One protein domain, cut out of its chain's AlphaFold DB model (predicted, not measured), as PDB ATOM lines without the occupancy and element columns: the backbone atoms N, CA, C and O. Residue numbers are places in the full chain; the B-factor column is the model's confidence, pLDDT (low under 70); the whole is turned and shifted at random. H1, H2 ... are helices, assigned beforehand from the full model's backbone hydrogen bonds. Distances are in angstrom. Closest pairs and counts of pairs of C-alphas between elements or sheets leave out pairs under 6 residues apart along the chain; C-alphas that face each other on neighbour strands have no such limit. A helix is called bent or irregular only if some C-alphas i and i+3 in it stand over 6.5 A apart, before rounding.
ATOM      1  N   ALA A 206     471.850 392.911 389.262       94.19
ATOM      2  CA  ALA A 206     471.506 392.303 390.544       94.19
ATOM      3  C   ALA A 206     472.295 391.011 390.851       94.19
ATOM      4  O   ALA A 206     472.798 390.907 391.972       94.19
ATOM      5  N   PRO A 207     472.480 390.064 389.900       94.12
ATOM      6  CA  PRO A 207     473.243 388.845 390.160       94.12
ATOM      7  C   PRO A 207     474.719 389.103 390.474       94.12
ATOM      8  O   PRO A 207     475.258 388.483 391.383       94.12
ATOM      9  N   GLU A 208     475.379 390.024 389.767       92.88
ATOM     10  CA  GLU A 208     476.806 390.305 389.986       92.88
ATOM     11  C   GLU A 208     477.057 391.083 391.281       92.88
ATOM     12  O   GLU A 208     478.022 390.801 391.997       92.88
ATOM     13  N   ILE A 209     476.167 392.020 391.631       94.56
ATOM     14  CA  ILE A 209     476.218 392.711 392.925       94.56
ATOM     15  C   ILE A 209     476.042 391.696 394.059       94.56
ATOM     16  O   ILE A 209     476.874 391.648 394.967       94.56
ATOM     17  N   ALA A 210     475.009 390.848 393.987       93.81
ATOM     18  CA  ALA A 210     474.762 389.806 394.981       93.81
ATOM     19  C   ALA A 210     475.950 388.835 395.084       93.81
ATOM     20  O   ALA A 210     476.425 388.543 396.183       93.81
ATOM     21  N   LYS A 211     476.506 388.412 393.940       93.31
ATOM     22  CA  LYS A 211     477.701 387.566 393.863       93.31
ATOM     23  C   LYS A 211     478.886 388.206 394.592       93.31
ATOM     24  O   LYS A 211     479.514 387.543 395.415       93.31
ATOM     25  N   CYS A 212     479.180 389.484 394.342       93.12
ATOM     26  CA  CYS A 212     480.280 390.186 395.004       93.12
ATOM     27  C   CYS A 212     480.051 390.340 396.513       93.12
ATOM     28  O   CYS A 212     480.960 390.054 397.291       93.12
ATOM     29  N   LEU A 213     478.850 390.745 396.936       93.19
ATOM     30  CA  LEU A 213     478.499 390.901 398.352       93.19
ATOM     31  C   LEU A 213     478.614 389.577 399.114       93.19
ATOM     32  O   LEU A 213     479.261 389.517 400.163       93.19
ATOM     33  N   LEU A 214     478.061 388.497 398.558       93.12
ATOM     34  CA  LEU A 214     478.185 387.156 399.121       93.12
ATOM     35  C   LEU A 214     479.652 386.720 399.202       93.12
ATOM     36  O   LEU A 214     480.075 386.187 400.228       93.12
ATOM     37  N   GLY A 215     480.442 386.995 398.162       92.19
ATOM     38  CA  GLY A 215     481.878 386.737 398.167       92.19
ATOM     39  C   GLY A 215     482.595 387.469 399.306       92.19
ATOM     40  O   GLY A 215     483.418 386.864 399.987       92.19
ATOM     41  N   VAL A 216     482.268 388.745 399.560       91.88
ATOM     42  CA  VAL A 216     482.861 389.514 400.672       91.88
ATOM     43  C   VAL A 216     482.476 388.900 402.017       91.88
ATOM     44  O   VAL A 216     483.330 388.766 402.891       91.88
ATOM     45  N   ALA A 217     481.218 388.483 402.181       90.06
ATOM     46  CA  ALA A 217     480.757 387.828 403.404       90.06
ATOM     47  C   ALA A 217     481.474 386.490 403.650       90.06
ATOM     48  O   ALA A 217     481.894 386.212 404.772       90.06
ATOM     49  N   GLN A 218     481.664 385.683 402.605       90.44
ATOM     50  CA  GLN A 218     482.399 384.416 402.677       90.44
ATOM     51  C   GLN A 218     483.900 384.620 402.933       90.44
ATOM     52  O   GLN A 218     484.527 383.808 403.608       90.44
ATOM     53  N   ALA A 219     484.469 385.719 402.435       88.56
ATOM     54  CA  ALA A 219     485.876 386.072 402.592       88.56
ATOM     55  C   ALA A 219     486.185 386.894 403.858       88.56
ATOM     56  O   ALA A 219     487.308 387.368 404.019       88.56
ATOM     57  N   ARG A 220     485.217 387.088 404.762       83.31
ATOM     58  CA  ARG A 220     485.330 388.029 405.896       83.31
ATOM     59  C   ARG A 220     486.461 387.721 406.885       83.31
ATOM     60  O   ARG A 220     486.921 388.620 407.578       83.31
ATOM     61  N   GLU A 221     486.879 386.461 406.976       84.12
ATOM     62  CA  GLU A 221     487.947 386.014 407.887       84.12
ATOM     63  C   GLU A 221     489.345 386.139 407.262       84.12
ATOM     64  O   GLU A 221     490.352 385.977 407.955       84.12
ATOM     65  N   LEU A 222     489.416 386.447 405.962       87.56
ATOM     66  CA  LEU A 222     490.667 386.602 405.228       87.56
ATOM     67  C   LEU A 222     491.270 387.976 405.529       87.56
ATOM     68  O   LEU A 222     490.623 389.009 405.344       87.56
ATOM     69  N   LYS A 223     492.523 387.996 405.988       82.19
ATOM     70  CA  LYS A 223     493.185 389.212 406.490       82.19
ATOM     71  C   LYS A 223     494.076 389.875 405.447       82.19
ATOM     72  O   LYS A 223     494.413 391.047 405.589       82.19
ATOM     73  N   THR A 224     494.471 389.143 404.410       86.62
ATOM     74  CA  THR A 224     495.405 389.621 403.387       86.62
ATOM     75  C   THR A 224     494.791 389.602 401.990       86.62
ATOM     76  O   THR A 224     493.943 388.771 401.664       86.62
ATOM     77  N   ASP A 225     495.260 390.495 401.117       84.75
ATOM     78  CA  ASP A 225     494.847 390.523 399.705       84.75
ATOM     79  C   ASP A 225     495.170 389.212 398.979       84.75
ATOM     80  O   ASP A 225     494.389 388.750 398.153       84.75
ATOM     81  N   LYS A 226     496.278 388.560 399.345       79.38
ATOM     82  CA  LYS A 226     496.695 387.280 398.762       79.38
ATOM     83  C   LYS A 226     495.729 386.140 399.110       79.38
ATOM     84  O   LYS A 226     495.466 385.277 398.274       79.38
ATOM     85  N   GLU A 227     495.207 386.119 400.337       84.62
ATOM     86  CA  GLU A 227     494.170 385.162 400.740       84.62
ATOM     87  C   GLU A 227     492.872 385.405 399.964       84.62
ATOM     88  O   GLU A 227     492.270 384.448 399.474       84.62
ATOM     89  N   LEU A 228     492.487 386.674 399.786       86.81
ATOM     90  CA  LEU A 228     491.304 387.058 399.016       86.81
ATOM     91  C   LEU A 228     491.418 386.652 397.539       86.81
ATOM     92  O   LEU A 228     490.470 386.106 396.982       86.81
ATOM     93  N   GLU A 229     492.572 386.877 396.910       83.31
ATOM     94  CA  GLU A 229     492.836 386.469 395.523       83.31
ATOM     95  C   GLU A 229     492.736 384.951 395.343       83.31
ATOM     96  O   GLU A 229     492.121 384.474 394.387       83.31
ATOM     97  N   LYS A 230     493.299 384.177 396.281       80.69
ATOM     98  CA  LYS A 230     493.208 382.712 396.266       80.69
ATOM     99  C   LYS A 230     491.759 382.245 396.408       80.69
ATOM    100  O   LYS A 230     491.316 381.406 395.628       80.69
ATOM    101  N   PHE A 231     491.025 382.808 397.365       89.50
ATOM    102  CA  PHE A 231     489.608 382.517 397.562       89.50
ATOM    103  C   PHE A 231     488.785 382.840 396.308       89.50
ATOM    104  O   PHE A 231     487.985 382.021 395.862       89.50
ATOM    105  N   ALA A 232     489.026 384.006 395.704       87.44
ATOM    106  CA  ALA A 232     488.345 384.419 394.488       87.44
ATOM    107  C   ALA A 232     488.604 383.443 393.334       87.44
ATOM    108  O   ALA A 232     487.670 383.067 392.635       87.44
ATOM    109  N   GLN A 233     489.841 382.963 393.183       80.69
ATOM    110  CA  GLN A 233     490.184 381.949 392.189       80.69
ATOM    111  C   GLN A 233     489.469 380.609 392.441       80.69
ATOM    112  O   GLN A 233     488.981 379.993 391.499       80.69
ATOM    113  N   GLU A 234     489.405 380.143 393.692       81.94
ATOM    114  CA  GLU A 234     488.779 378.859 394.052       81.94
ATOM    115  C   GLU A 234     487.250 378.874 393.923       81.94
ATOM    116  O   GLU A 234     486.637 377.837 393.671       81.94
ATOM    117  N   LYS A 235     486.630 380.042 394.114       83.75
ATOM    118  CA  LYS A 235     485.172 380.230 394.098       83.75
ATOM    119  C   LYS A 235     484.652 380.942 392.846       83.75
ATOM    120  O   LYS A 235     483.476 381.284 392.795       83.75
ATOM    121  N   ASP A 236     485.514 381.139 391.849       83.38
ATOM    122  CA  ASP A 236     485.194 381.781 390.569       83.38
ATOM    123  C   ASP A 236     484.603 383.206 390.714       83.38
ATOM    124  O   ASP A 236     483.626 383.602 390.067       83.38
ATOM    125  N   TYR A 237     485.205 384.004 391.603       88.06
ATOM    126  CA  TYR A 237     484.966 385.443 391.727       88.06
ATOM    127  C   TYR A 237     486.017 386.249 390.956       88.06
ATOM    128  O   TYR A 237     487.191 385.883 390.888       88.06
ATOM    129  N   ASN A 238     485.629 387.425 390.454       90.06
ATOM    130  CA  ASN A 238     486.608 388.413 390.010       90.06
ATOM    131  C   ASN A 238     487.298 389.034 391.242       90.06
ATOM    132  O   ASN A 238     486.678 389.788 391.994       90.06
ATOM    133  N   ALA A 239     488.581 388.720 391.449       90.06
ATOM    134  CA  ALA A 239     489.340 389.148 392.630       90.06
ATOM    135  C   ALA A 239     489.414 390.677 392.785       90.06
ATOM    136  O   ALA A 239     489.328 391.196 393.899       90.06
ATOM    137  N   TYR A 240     489.536 391.409 391.673       92.56
ATOM    138  CA  TYR A 240     489.629 392.867 391.691       92.56
ATOM    139  C   TYR A 240     488.311 393.508 392.136       92.56
ATOM    140  O   TYR A 240     488.310 394.373 393.012       92.56
ATOM    141  N   MET A 241     487.182 393.038 391.605       94.12
ATOM    142  CA  MET A 241     485.857 393.504 392.018       94.12
ATOM    143  C   MET A 241     485.547 393.135 393.465       94.12
ATOM    144  O   MET A 241     485.051 393.973 394.217       94.12
ATOM    145  N   LEU A 242     485.903 391.919 393.880       93.44
ATOM    146  CA  LEU A 242     485.715 391.458 395.249       93.44
ATOM    147  C   LEU A 242     486.471 392.340 396.254       93.44
ATOM    148  O   LEU A 242     485.906 392.760 397.264       93.44
ATOM    149  N   LYS A 243     487.727 392.686 395.942       93.00
ATOM    150  CA  LYS A 243     488.530 393.618 396.739       93.00
ATOM    151  C   LYS A 243     487.874 394.996 396.833       93.00
ATOM    152  O   LYS A 243     487.735 395.523 397.932       93.00
ATOM    153  N   ARG A 244     487.413 395.559 395.711       93.94
ATOM    154  CA  ARG A 244     486.745 396.875 395.705       93.94
ATOM    155  C   ARG A 244     485.481 396.892 396.565       93.94
ATOM    156  O   ARG A 244     485.264 397.856 397.291       93.94
ATOM    157  N   TRP A 245     484.677 395.828 396.522       94.00
ATOM    158  CA  TRP A 245     483.497 395.690 397.381       94.00
ATOM    159  C   TRP A 245     483.860 395.564 398.864       94.00
ATOM    160  O   TRP A 245     483.252 396.243 399.689       94.00
ATOM    161  N   ARG A 246     484.880 394.768 399.210       91.88
ATOM    162  CA  ARG A 246     485.381 394.641 400.591       91.88
ATOM    163  C   ARG A 246     485.865 395.987 401.139       91.88
ATOM    164  O   ARG A 246     485.448 396.396 402.220       91.88
ATOM    165  N   ASP A 247     486.710 396.679 400.379       91.75
ATOM    166  CA  ASP A 247     487.326 397.945 400.785       91.75
ATOM    167  C   ASP A 247     486.294 399.092 400.838       91.75
ATOM    168  O   ASP A 247     486.440 400.042 401.609       91.75
ATOM    169  N   TYR A 248     485.230 399.023 400.030       92.69
ATOM    170  CA  TYR A 248     484.091 399.933 400.129       92.69
ATOM    171  C   TYR A 248     483.270 399.667 401.390       92.69
ATOM    172  O   TYR A 248     483.106 400.578 402.191       92.69
ATOM    173  N   LEU A 249     482.822 398.429 401.623       89.38
ATOM    174  CA  LEU A 249     482.012 398.077 402.797       89.38
ATOM    175  C   LEU A 249     482.733 398.361 404.121       89.38
ATOM    176  O   LEU A 249     482.108 398.818 405.071       89.38
ATOM    177  N   ALA A 250     484.053 398.166 404.177       86.19
ATOM    178  CA  ALA A 250     484.857 398.505 405.351       86.19
ATOM    179  C   ALA A 250     484.814 400.005 405.705       86.19
ATOM    180  O   ALA A 250     484.934 400.356 406.875       86.19
ATOM    181  N   ARG A 251     484.619 400.889 404.716       87.25
ATOM    182  CA  ARG A 251     484.483 402.343 404.913       87.25
ATOM    183  C   ARG A 251     483.053 402.780 405.247       87.25
ATOM    184  O   ARG A 251     482.850 403.937 405.584       87.25
ATOM    185  N   GLN A 252     482.073 401.882 405.133       83.75
ATOM    186  CA  GLN A 252     480.642 402.186 405.253       83.75
ATOM    187  C   GLN A 252     480.014 401.616 406.540       83.75
ATOM    188  O   GLN A 252     478.797 401.461 406.594       83.75
ATOM    189  N   GLN A 253     480.814 401.313 407.572       70.62
ATOM    190  CA  GLN A 253     480.341 400.679 408.818       70.62
ATOM    191  C   GLN A 253     479.232 401.471 409.534       70.62
ATOM    192  O   GLN A 253     478.336 400.861 410.112       70.62
ATOM    193  N   ASP A 254     479.263 402.803 409.434       68.06
ATOM    194  CA  ASP A 254     478.290 403.713 410.056       68.06
ATOM    195  C   ASP A 254     477.193 404.192 409.080       68.06
ATOM    196  O   ASP A 254     476.429 405.110 409.383       68.06
ATOM    197  N   ASN A 255     477.116 403.609 407.877       76.69
ATOM    198  CA  ASN A 255     476.134 403.980 406.862       76.69
ATOM    199  C   ASN A 255     474.828 403.191 407.060       76.69
ATOM    200  O   ASN A 255     474.817 401.963 406.972       76.69
ATOM    201  N   ASP A 256     473.716 403.903 407.250       74.38
ATOM    202  CA  ASP A 256     472.367 403.342 407.427       74.38
ATOM    203  C   ASP A 256     471.932 402.363 406.314       74.38
ATOM    204  O   ASP A 256     471.195 401.416 406.595       74.38
ATOM    205  N   ILE A 257     472.430 402.523 405.079       80.94
ATOM    206  CA  ILE A 257     472.196 401.594 403.965       80.94
ATOM    207  C   ILE A 257     472.783 400.224 404.288       80.94
ATOM    208  O   ILE A 257     472.158 399.221 403.960       80.94
ATOM    209  N   TRP A 258     473.962 400.155 404.909       85.50
ATOM    210  CA  TRP A 258     474.716 398.914 405.130       85.50
ATOM    211  C   TRP A 258     474.549 398.335 406.535       85.50
ATOM    212  O   TRP A 258     474.933 397.189 406.769       85.50
ATOM    213  N   THR A 259     473.901 399.052 407.451       79.06
ATOM    214  CA  THR A 259     473.606 398.577 408.808       79.06
ATOM    215  C   THR A 259     472.935 397.197 408.815       79.06
ATOM    216  O   THR A 259     473.380 396.286 409.518       79.06
ATOM    217  N   MET A 260     471.906 396.981 407.985       77.19
ATOM    218  CA  MET A 260     471.216 395.680 407.932       77.19
ATOM    219  C   MET A 260     472.045 394.587 407.256       77.19
ATOM    220  O   MET A 260     471.980 393.432 407.677       77.19
ATOM    221  N   TRP A 261     472.879 394.934 406.275       84.31
ATOM    222  CA  TRP A 261     473.875 394.015 405.722       84.31
ATOM    223  C   TRP A 261     474.836 393.522 406.810       84.31
ATOM    224  O   TRP A 261     474.975 392.314 406.995       84.31
ATOM    225  N   HIS A 262     475.432 394.434 407.585       81.44
ATOM    226  CA  HIS A 262     476.365 394.101 408.666       81.44
ATOM    227  C   HIS A 262     475.722 393.222 409.752       81.44
ATOM    228  O   HIS A 262     476.362 392.289 410.246       81.44
ATOM    229  N   ARG A 263     474.438 393.444 410.067       77.31
ATOM    230  CA  ARG A 263     473.646 392.553 410.935       77.31
ATOM    231  C   ARG A 263     473.469 391.160 410.321       77.31
ATOM    232  O   ARG A 263     473.705 390.161 411.005       77.31
ATOM    233  N   ALA A 264     473.070 391.087 409.051       79.44
ATOM    234  CA  ALA A 264     472.805 389.830 408.350       79.44
ATOM    235  C   ALA A 264     474.064 388.963 408.196       79.44
ATOM    236  O   ALA A 264     473.967 387.739 408.231       79.44
ATOM    237  N   VAL A 265     475.253 389.570 408.098       82.12
ATOM    238  CA  VAL A 265     476.540 388.851 408.048       82.12
ATOM    239  C   VAL A 265     477.210 388.668 409.420       82.12
ATOM    240  O   VAL A 265     478.334 388.168 409.476       82.12
ATOM    241  N   GLY A 266     476.548 389.056 410.518       72.88
ATOM    242  CA  GLY A 266     476.995 388.805 411.894       72.88
ATOM    243  C   GLY A 266     478.143 389.694 412.399       72.88
ATOM    244  O   GLY A 266     478.853 389.287 413.312       72.88
ATOM    245  N   GLN A 267     478.357 390.880 411.815       65.06
ATOM    246  CA  GLN A 267     479.494 391.756 412.145       65.06
ATOM    247  C   GLN A 267     479.276 392.663 413.367       65.06
ATOM    248  O   GLN A 267     480.257 393.080 413.977       65.06
ATOM    249  N   VAL A 268     478.028 392.958 413.757       59.78
ATOM    250  CA  VAL A 268     477.725 393.824 414.913       59.78
ATOM    251  C   VAL A 268     476.495 393.286 415.675       59.78
ATOM    252  O   VAL A 268     475.409 393.253 415.097       59.78
ATOM    253  N   PRO A 269     476.620 392.861 416.953       50.34
ATOM    254  CA  PRO A 269     475.517 392.246 417.712       50.34
ATOM    255  C   PRO A 269     474.377 393.202 418.105       50.34
ATOM    256  O   PRO A 269     473.250 392.757 418.284       50.34
ATOM    257  N   ASN A 270     474.658 394.504 418.232       54.00
ATOM    258  CA  ASN A 270     473.749 395.498 418.820       54.00
ATOM    259  C   ASN A 270     473.400 396.620 417.833       54.00
ATOM    260  O   ASN A 270     473.708 397.786 418.070       54.00
ATOM    261  N   LEU A 271     472.762 396.271 416.717       55.53
ATOM    262  CA  LEU A 271     472.178 397.257 415.806       55.53
ATOM    263  C   LEU A 271     470.667 397.401 416.085       55.53
ATOM    264  O   LEU A 271     469.994 396.385 416.292       55.53
ATOM    265  N   PRO A 272     470.113 398.630 416.125       54.12
ATOM    266  CA  PRO A 272     468.684 398.850 416.352       54.12
ATOM    267  C   PRO A 272     467.829 398.135 415.294       54.12
ATOM    268  O   PRO A 272     468.211 398.023 414.132       54.12
ATOM    269  N   HIS A 273     466.673 397.611 415.716       50.41
ATOM    270  CA  HIS A 273     465.815 396.745 414.894       50.41
ATOM    271  C   HIS A 273     465.059 397.471 413.770       50.41
ATOM    272  O   HIS A 273     464.531 396.792 412.893       50.41
ATOM    273  N   SER A 274     465.021 398.806 413.755       51.84
ATOM    274  CA  SER A 274     464.385 399.573 412.683       51.84
ATOM    275  C   SER A 274     465.396 400.465 411.965       51.84
ATOM    276  O   SER A 274     466.002 401.365 412.542       51.84
ATOM    277  N   ALA A 275     465.569 400.206 410.669       48.59
ATOM    278  CA  ALA A 275     466.050 401.200 409.721       48.59
ATOM    279  C   ALA A 275     464.808 401.854 409.103       48.59
ATOM    280  O   ALA A 275     464.339 401.441 408.042       48.59
ATOM    281  N   ASP A 276     464.224 402.824 409.805       49.12
ATOM    282  CA  ASP A 276     463.133 403.619 409.246       49.12
ATOM    283  C   ASP A 276     463.707 404.511 408.143       49.12
ATOM    284  O   ASP A 276     464.401 405.490 408.409       49.12
ATOM    285  N   GLY A 277     463.464 404.143 406.883       53.75
ATOM    286  CA  GLY A 277     463.822 405.004 405.757       53.75
ATOM    287  C   GLY A 277     464.040 404.333 404.407       53.75
ATOM    288  O   GLY A 277     464.055 405.033 403.416       53.75
ATOM    289  N   LEU A 278     464.185 403.014 404.287       56.31
ATOM    290  CA  LEU A 278     464.355 402.374 402.972       56.31
ATOM    291  C   LEU A 278     463.563 401.065 402.965       56.31
ATOM    292  O   LEU A 278     464.056 400.048 403.439       56.31
ATOM    293  N   GLY A 279     462.325 401.067 402.460       57.22
ATOM    294  CA  GLY A 279     461.365 399.956 402.616       57.22
ATOM    295  C   GLY A 279     461.857 398.544 402.230       57.22
ATOM    296  O   GLY A 279     461.310 397.557 402.714       57.22
ATOM    297  N   VAL A 280     462.912 398.421 401.416       54.75
ATOM    298  CA  VAL A 280     463.547 397.138 401.041       54.75
ATOM    299  C   VAL A 280     464.668 396.717 402.010       54.75
ATOM    300  O   VAL A 280     464.882 395.526 402.217       54.75
ATOM    301  N   VAL A 281     465.325 397.657 402.697       56.16
ATOM    302  CA  VAL A 281     466.291 397.380 403.784       56.16
ATOM    303  C   VAL A 281     465.580 396.747 404.993       56.16
ATOM    304  O   VAL A 281     466.149 395.894 405.674       56.16
ATOM    305  N   GLY A 282     464.292 397.052 405.184       60.34
ATOM    306  CA  GLY A 282     463.426 396.369 406.154       60.34
ATOM    307  C   GLY A 282     463.222 394.872 405.873       60.34
ATOM    308  O   GLY A 282     463.068 394.098 406.814       60.34
ATOM    309  N   GLN A 283     463.298 394.425 404.610       63.16
ATOM    310  CA  GLN A 283     463.229 392.993 404.273       63.16
ATOM    311  C   GLN A 283     464.473 392.239 404.755       63.16
ATOM    312  O   GLN A 283     464.351 391.113 405.226       63.16
ATOM    313  N   VAL A 284     465.649 392.877 404.703       65.00
ATOM    314  CA  VAL A 284     466.893 392.332 405.278       65.00
ATOM    315  C   VAL A 284     466.828 392.326 406.806       65.00
ATOM    316  O   VAL A 284     467.285 391.376 407.432       65.00
ATOM    317  N   GLY A 285     466.216 393.348 407.411       63.09
ATOM    318  CA  GLY A 285     466.007 393.423 408.862       63.09
ATOM    319  C   GLY A 285     465.145 392.291 409.439       63.09
ATOM    320  O   GLY A 285     465.288 391.968 410.616       63.09
ATOM    321  N   ASN A 286     464.306 391.663 408.605       67.81
ATOM    322  CA  ASN A 286     463.479 390.507 408.961       67.81
ATOM    323  C   ASN A 286     464.192 389.155 408.780       67.81
ATOM    324  O   ASN A 286     463.626 388.120 409.140       67.81
ATOM    325  N   LEU A 287     465.401 389.136 408.210       72.75
ATOM    326  CA  LEU A 287     466.164 387.904 408.044       72.75
ATOM    327  C   LEU A 287     466.801 387.463 409.374       72.75
ATOM    328  O   LEU A 287     467.229 388.307 410.169       72.75
ATOM    329  N   PRO A 288     466.923 386.145 409.618       71.50
ATOM    330  CA  PRO A 288     467.722 385.622 410.720       71.50
ATOM    331  C   PRO A 288     469.172 386.132 410.697       71.50
ATOM    332  O   PRO A 288     469.739 386.467 409.653       71.50
ATOM    333  N   HIS A 289     469.819 386.139 411.867       66.38
ATOM    334  CA  HIS A 289     471.264 386.361 411.935       66.38
ATOM    335  C   HIS A 289     472.004 385.312 411.089       66.38
ATOM    336  O   HIS A 289     471.670 384.130 411.137       66.38
ATOM    337  N   ASN A 290     473.043 385.745 410.367       69.19
ATOM    338  CA  ASN A 290     473.842 384.933 409.439       69.19
ATOM    339  C   ASN A 290     473.156 384.534 408.109       69.19
ATOM    340  O   ASN A 290     473.637 383.625 407.434       69.19
ATOM    341  N   SER A 291     472.117 385.247 407.658       83.69
ATOM    342  CA  SER A 291     471.488 385.084 406.328       83.69
ATOM    343  C   SER A 291     472.197 385.861 405.195       83.69
ATOM    344  O   SER A 291     471.576 386.603 404.431       83.69
ATOM    345  N   ALA A 292     473.519 385.704 405.052       85.38
ATOM    346  CA  ALA A 292     474.336 386.492 404.112       85.38
ATOM    347  C   ALA A 292     473.911 386.374 402.631       85.38
ATOM    348  O   ALA A 292     473.985 387.352 401.891       85.38
ATOM    349  N   SER A 293     473.461 385.191 402.194       88.44
ATOM    350  CA  SER A 293     473.042 384.956 400.801       88.44
ATOM    351  C   SER A 293     471.740 385.681 400.458       88.44
ATOM    352  O   SER A 293     471.672 386.381 399.454       88.44
ATOM    353  N   GLU A 294     470.725 385.555 401.313       87.75
ATOM    354  CA  GLU A 294     469.417 386.199 401.125       87.75
ATOM    355  C   GLU A 294     469.547 387.724 401.195       87.75
ATOM    356  O   GLU A 294     468.970 388.441 400.378       87.75
ATOM    357  N   ALA A 295     470.379 388.226 402.114       87.19
ATOM    358  CA  ALA A 295     470.701 389.644 402.184       87.19
ATOM    359  C   ALA A 295     471.393 390.130 400.900       87.19
ATOM    360  O   ALA A 295     471.001 391.161 400.354       87.19
ATOM    361  N   ALA A 296     472.377 389.387 400.379       91.56
ATOM    362  CA  ALA A 296     473.093 389.756 399.158       91.56
ATOM    363  C   ALA A 296     472.152 389.849 397.945       91.56
ATOM    364  O   ALA A 296     472.255 390.802 397.172       91.56
ATOM    365  N   ASP A 297     471.196 388.925 397.817       90.56
ATOM    366  CA  ASP A 297     470.184 388.950 396.755       90.56
ATOM    367  C   ASP A 297     469.236 390.152 396.868       90.56
ATOM    368  O   ASP A 297     468.901 390.775 395.855       90.56
ATOM    369  N   ILE A 298     468.806 390.505 398.087       89.06
ATOM    370  CA  ILE A 298     467.946 391.675 398.327       89.06
ATOM    371  C   ILE A 298     468.695 392.965 397.983       89.06
ATOM    372  O   ILE A 298     468.173 393.780 397.220       89.06
ATOM    373  N   TYR A 299     469.928 393.137 398.476       90.44
ATOM    374  CA  TYR A 299     470.759 394.297 398.133       90.44
ATOM    375  C   TYR A 299     471.076 394.350 396.639       90.44
ATOM    376  O   TYR A 299     471.009 395.423 396.046       90.44
ATOM    377  N   GLY A 300     471.361 393.209 396.007       91.75
ATOM    378  CA  GLY A 300     471.586 393.123 394.566       91.75
ATOM    379  C   GLY A 300     470.393 393.648 393.770       91.75
ATOM    380  O   GLY A 300     470.557 394.522 392.918       91.75
ATOM    381  N   LYS A 301     469.177 393.180 394.081       91.69
ATOM    382  CA  LYS A 301     467.938 393.654 393.440       91.69
ATOM    383  C   LYS A 301     467.666 395.129 393.733       91.69
ATOM    384  O   LYS A 301     467.300 395.864 392.819       91.69
ATOM    385  N   LEU A 302     467.859 395.557 394.981       89.56
ATOM    386  CA  LEU A 302     467.628 396.932 395.413       89.56
ATOM    387  C   LEU A 302     468.541 397.911 394.676       89.56
ATOM    388  O   LEU A 302     468.055 398.867 394.078       89.56
ATOM    389  N   LEU A 303     469.850 397.665 394.694       92.00
ATOM    390  CA  LEU A 303     470.837 398.544 394.073       92.00
ATOM    391  C   LEU A 303     470.683 398.564 392.548       92.00
ATOM    392  O   LEU A 303     470.696 399.639 391.958       92.00
ATOM    393  N   ALA A 304     470.445 397.409 391.918       92.19
ATOM    394  CA  ALA A 304     470.216 397.340 390.475       92.19
ATOM    395  C   ALA A 304     468.929 398.066 390.039       92.19
ATOM    396  O   ALA A 304     468.913 398.701 388.988       92.19
ATOM    397  N   ALA A 305     467.859 398.035 390.843       90.88
ATOM    398  CA  ALA A 305     466.631 398.786 390.557       90.88
ATOM    399  C   ALA A 305     466.835 400.316 390.594       90.88
ATOM    400  O   ALA A 305     466.055 401.057 389.994       90.88
ATOM    401  N   HIS A 306     467.887 400.778 391.277       92.38
ATOM    402  CA  HIS A 306     468.263 402.187 391.399       92.38
ATOM    403  C   HIS A 306     469.490 402.551 390.540       92.38
ATOM    404  O   HIS A 306     470.017 403.653 390.669       92.38
ATOM    405  N   ASP A 307     469.935 401.673 389.632       92.50
ATOM    406  CA  ASP A 307     471.008 401.970 388.678       92.50
ATOM    407  C   ASP A 307     470.482 402.859 387.536       92.50
ATOM    408  O   ASP A 307     469.994 402.374 386.515       92.50
ATOM    409  N   LYS A 308     470.553 404.184 387.721       89.25
ATOM    410  CA  LYS A 308     470.229 405.176 386.685       89.25
ATOM    411  C   LYS A 308     471.387 406.148 386.438       89.25
ATOM    412  O   LYS A 308     472.092 406.504 387.388       89.25
ATOM    413  N   PRO A 309     471.599 406.594 385.186       85.69
ATOM    414  CA  PRO A 309     472.620 407.591 384.886       85.69
ATOM    415  C   PRO A 309     472.298 408.951 385.518       85.69
ATOM    416  O   PRO A 309     473.198 409.600 386.056       85.69
ATOM    417  N   GLU A 310     471.028 409.356 385.508       91.38
ATOM    418  CA  GLU A 310     470.551 410.610 386.090       91.38
ATOM    419  C   GLU A 310     470.288 410.488 387.600       91.38
ATOM    420  O   GLU A 310     469.903 409.415 388.074       91.38
ATOM    421  N   PRO A 311     470.469 411.581 388.369       90.62
ATOM    422  CA  PRO A 311     470.146 411.594 389.787       90.62
ATOM    423  C   PRO A 311     468.637 411.500 390.039       90.62
ATOM    424  O   PRO A 311     467.827 412.015 389.263       90.62
ATOM    425  N   PHE A 312     468.253 410.877 391.151       88.81
ATOM    426  CA  PHE A 312     466.861 410.863 391.599       88.81
ATOM    427  C   PHE A 312     466.515 412.152 392.354       88.81
ATOM    428  O   PHE A 312     467.320 412.679 393.117       88.81
ATOM    429  N   ALA A 313     465.285 412.641 392.171       87.12
ATOM    430  CA  ALA A 313     464.746 413.739 392.979       87.12
ATOM    431  C   ALA A 313     464.478 413.306 394.432       87.12
ATOM    432  O   ALA A 313     464.551 414.118 395.350       87.12
ATOM    433  N   ASP A 314     464.171 412.022 394.633       87.81
ATOM    434  CA  ASP A 314     464.040 411.427 395.954       87.81
ATOM    435  C   ASP A 314     465.425 411.198 396.577       87.81
ATOM    436  O   ASP A 314     466.280 410.513 396.008       87.81
ATOM    437  N   ALA A 315     465.645 411.777 397.760       82.75
ATOM    438  CA  ALA A 315     466.942 411.753 398.427       82.75
ATOM    439  C   ALA A 315     467.384 410.330 398.805       82.75
ATOM    440  O   ALA A 315     468.580 410.048 398.839       82.75
ATOM    441  N   GLN A 316     466.449 409.419 399.076       78.56
ATOM    442  CA  GLN A 316     466.757 408.040 399.459       78.56
ATOM    443  C   GLN A 316     467.144 407.193 398.241       78.56
ATOM    444  O   GLN A 316     468.163 406.500 398.266       78.56
ATOM    445  N   ALA A 317     466.393 407.315 397.149       83.44
ATOM    446  CA  ALA A 317     466.713 406.724 395.860       83.44
ATOM    447  C   ALA A 317     468.058 407.236 395.324       83.44
ATOM    448  O   ALA A 317     468.838 406.446 394.787       83.44
ATOM    449  N   GLU A 318     468.384 408.519 395.526       89.56
ATOM    450  CA  GLU A 318     469.688 409.058 395.129       89.56
ATOM    451  C   GLU A 318     470.828 408.463 395.958       89.56
ATOM    452  O   GLU A 318     471.864 408.092 395.407       89.56
ATOM    453  N   ARG A 319     470.639 408.276 397.267       87.00
ATOM    454  CA  ARG A 319     471.641 407.612 398.114       87.00
ATOM    455  C   ARG A 319     471.894 406.163 397.685       87.00
ATOM    456  O   ARG A 319     473.049 405.743 397.663       87.00
ATOM    457  N   LEU A 320     470.855 405.423 397.286       88.00
ATOM    458  CA  LEU A 320     470.997 404.071 396.725       88.00
ATOM    459  C   LEU A 320     471.722 404.076 395.373       88.00
ATOM    460  O   LEU A 320     472.597 403.240 395.146       88.00
ATOM    461  N   ARG A 321     471.418 405.038 394.496       90.88
ATOM    462  CA  ARG A 321     472.117 405.214 393.215       90.88
ATOM    463  C   ARG A 321     473.610 405.478 393.424       90.88
ATOM    464  O   ARG A 321     474.448 404.885 392.744       90.88
ATOM    465  N   GLN A 322     473.963 406.328 394.389       90.62
ATOM    466  CA  GLN A 322     475.354 406.708 394.657       90.62
ATOM    467  C   GLN A 322     476.243 405.526 395.067       90.62
ATOM    468  O   GLN A 322     477.425 405.537 394.740       90.62
ATOM    469  N   VAL A 323     475.687 404.450 395.638       91.88
ATOM    470  CA  VAL A 323     476.435 403.206 395.917       91.88
ATOM    471  C   VAL A 323     477.083 402.607 394.656       91.88
ATOM    472  O   VAL A 323     478.120 401.950 394.749       91.88
ATOM    473  N   LEU A 324     476.496 402.832 393.473       93.00
ATOM    474  CA  LEU A 324     476.998 402.329 392.188       93.00
ATOM    475  C   LEU A 324     477.645 403.414 391.305       93.00
ATOM    476  O   LEU A 324     478.274 403.088 390.291       93.00
ATOM    477  N   HIS A 325     477.482 404.695 391.643       91.25
ATOM    478  CA  HIS A 325     477.864 405.818 390.772       91.25
ATOM    479  C   HIS A 325     478.825 406.826 391.395       91.25
ATOM    480  O   HIS A 325     479.408 407.610 390.645       91.25
ATOM    481  N   SER A 326     479.048 406.799 392.713       89.75
ATOM    482  CA  SER A 326     480.029 407.680 393.346       89.75
ATOM    483  C   SER A 326     481.439 407.409 392.807       89.75
ATOM    484  O   SER A 326     481.746 406.329 392.289       89.75
ATOM    485  N   SER A 327     482.335 408.391 392.919       87.50
ATOM    486  CA  SER A 327     483.728 408.243 392.475       87.50
ATOM    487  C   SER A 327     484.473 407.128 393.218       87.50
ATOM    488  O   SER A 327     485.388 406.522 392.660       87.50
ATOM    489  N   ASP A 328     484.057 406.823 394.446       87.44
ATOM    490  CA  ASP A 328     484.627 405.787 395.302       87.44
ATOM    491  C   ASP A 328     483.819 404.475 395.324       87.44
ATOM    492  O   ASP A 328     484.180 403.553 396.065       87.44
ATOM    493  N   ALA A 329     482.767 404.377 394.501       91.00
ATOM    494  CA  ALA A 329     481.924 403.195 394.391       91.00
ATOM    495  C   ALA A 329     482.725 401.959 393.927       91.00
ATOM    496  O   ALA A 329     483.652 402.067 393.105       91.00
ATOM    497  N   PRO A 330     482.331 400.744 394.358       92.12
ATOM    498  CA  PRO A 330     482.961 399.502 393.914       92.12
ATOM    499  C   PRO A 330     482.928 399.332 392.395       92.12
ATOM    500  O   PRO A 330     483.905 398.874 391.805       92.12
ATOM    501  N   THR A 331     481.832 399.755 391.758       92.06
ATOM    502  CA  THR A 331     481.586 399.620 390.313       92.06
ATOM    503  C   THR A 331     482.114 400.804 389.489       92.06
ATOM    504  O   THR A 331     482.126 400.750 388.255       92.06
TER     505      THR A 331
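This is residues 206 to 331 of the 859 residues of the protein "DUF1553 domain-containing protein" of Acidobacteria bacterium (UniProt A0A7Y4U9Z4). H1 and H6 lie side by side as the core of a helical body; H4 and the short H5 pack on the first part of H6, and H7 crosses it near Leu 303. H3 crosses H1, and H2 packs on H3 at one end of the longest axis. The printed part has 126 residues with seven named helices, H1 to H7 in order, and no named strand: all helix. It is compact, with a radius of gyration of the C-alphas of 14.1 A and spans of 41 by 34 by 23 A.

Find C-alpha 206 at (471.506, 392.303, 390.544); from there H1 runs 18.1 A to residue 218. Next come H2, residues 225 to 234, and H3, residues 239 to 251, 18.7 A long. H4, residues 256 to 264, is irregular, with C-alphas 257 and 260 7.2 A apart. After H5, residues 281 to 285, H6 spans residues 292 to 305, 19.9 A. H7, residues 315 to 325, ends at C-alpha 325 (477.864, 405.818, 390.772).

The hub, H6, touches H1, opposite ways at a shallow tilt of 33 degrees, only just short of steep; their closest C-alphas are Ala 206 and Gly 300, 4.1 A apart. With residues 292 to 296 alone H6 touches H4, closest C-alphas Ala 292 and Ala 264, 5.6 A. At C-alphas Leu 303 and Leu 320, 6.1 A apart, it touches H7, about perpendicular at 78 degrees. H2 and H6 are apart. Every O i to N i+4 pair is within hydrogen-bond range in H1, H2, H5 and H6, but 8 of 9 in H3, 3 of 5 in H4 and 5 of 7 in H7.

The farthest C-alphas, Glu 234 and Ala 313, are 42.4 A apart. The printed part has no cut; H4 to H5 is a long link. Look for pLDDT under 70 at residue 254, residues 267 to 286 and residues 289 to 290.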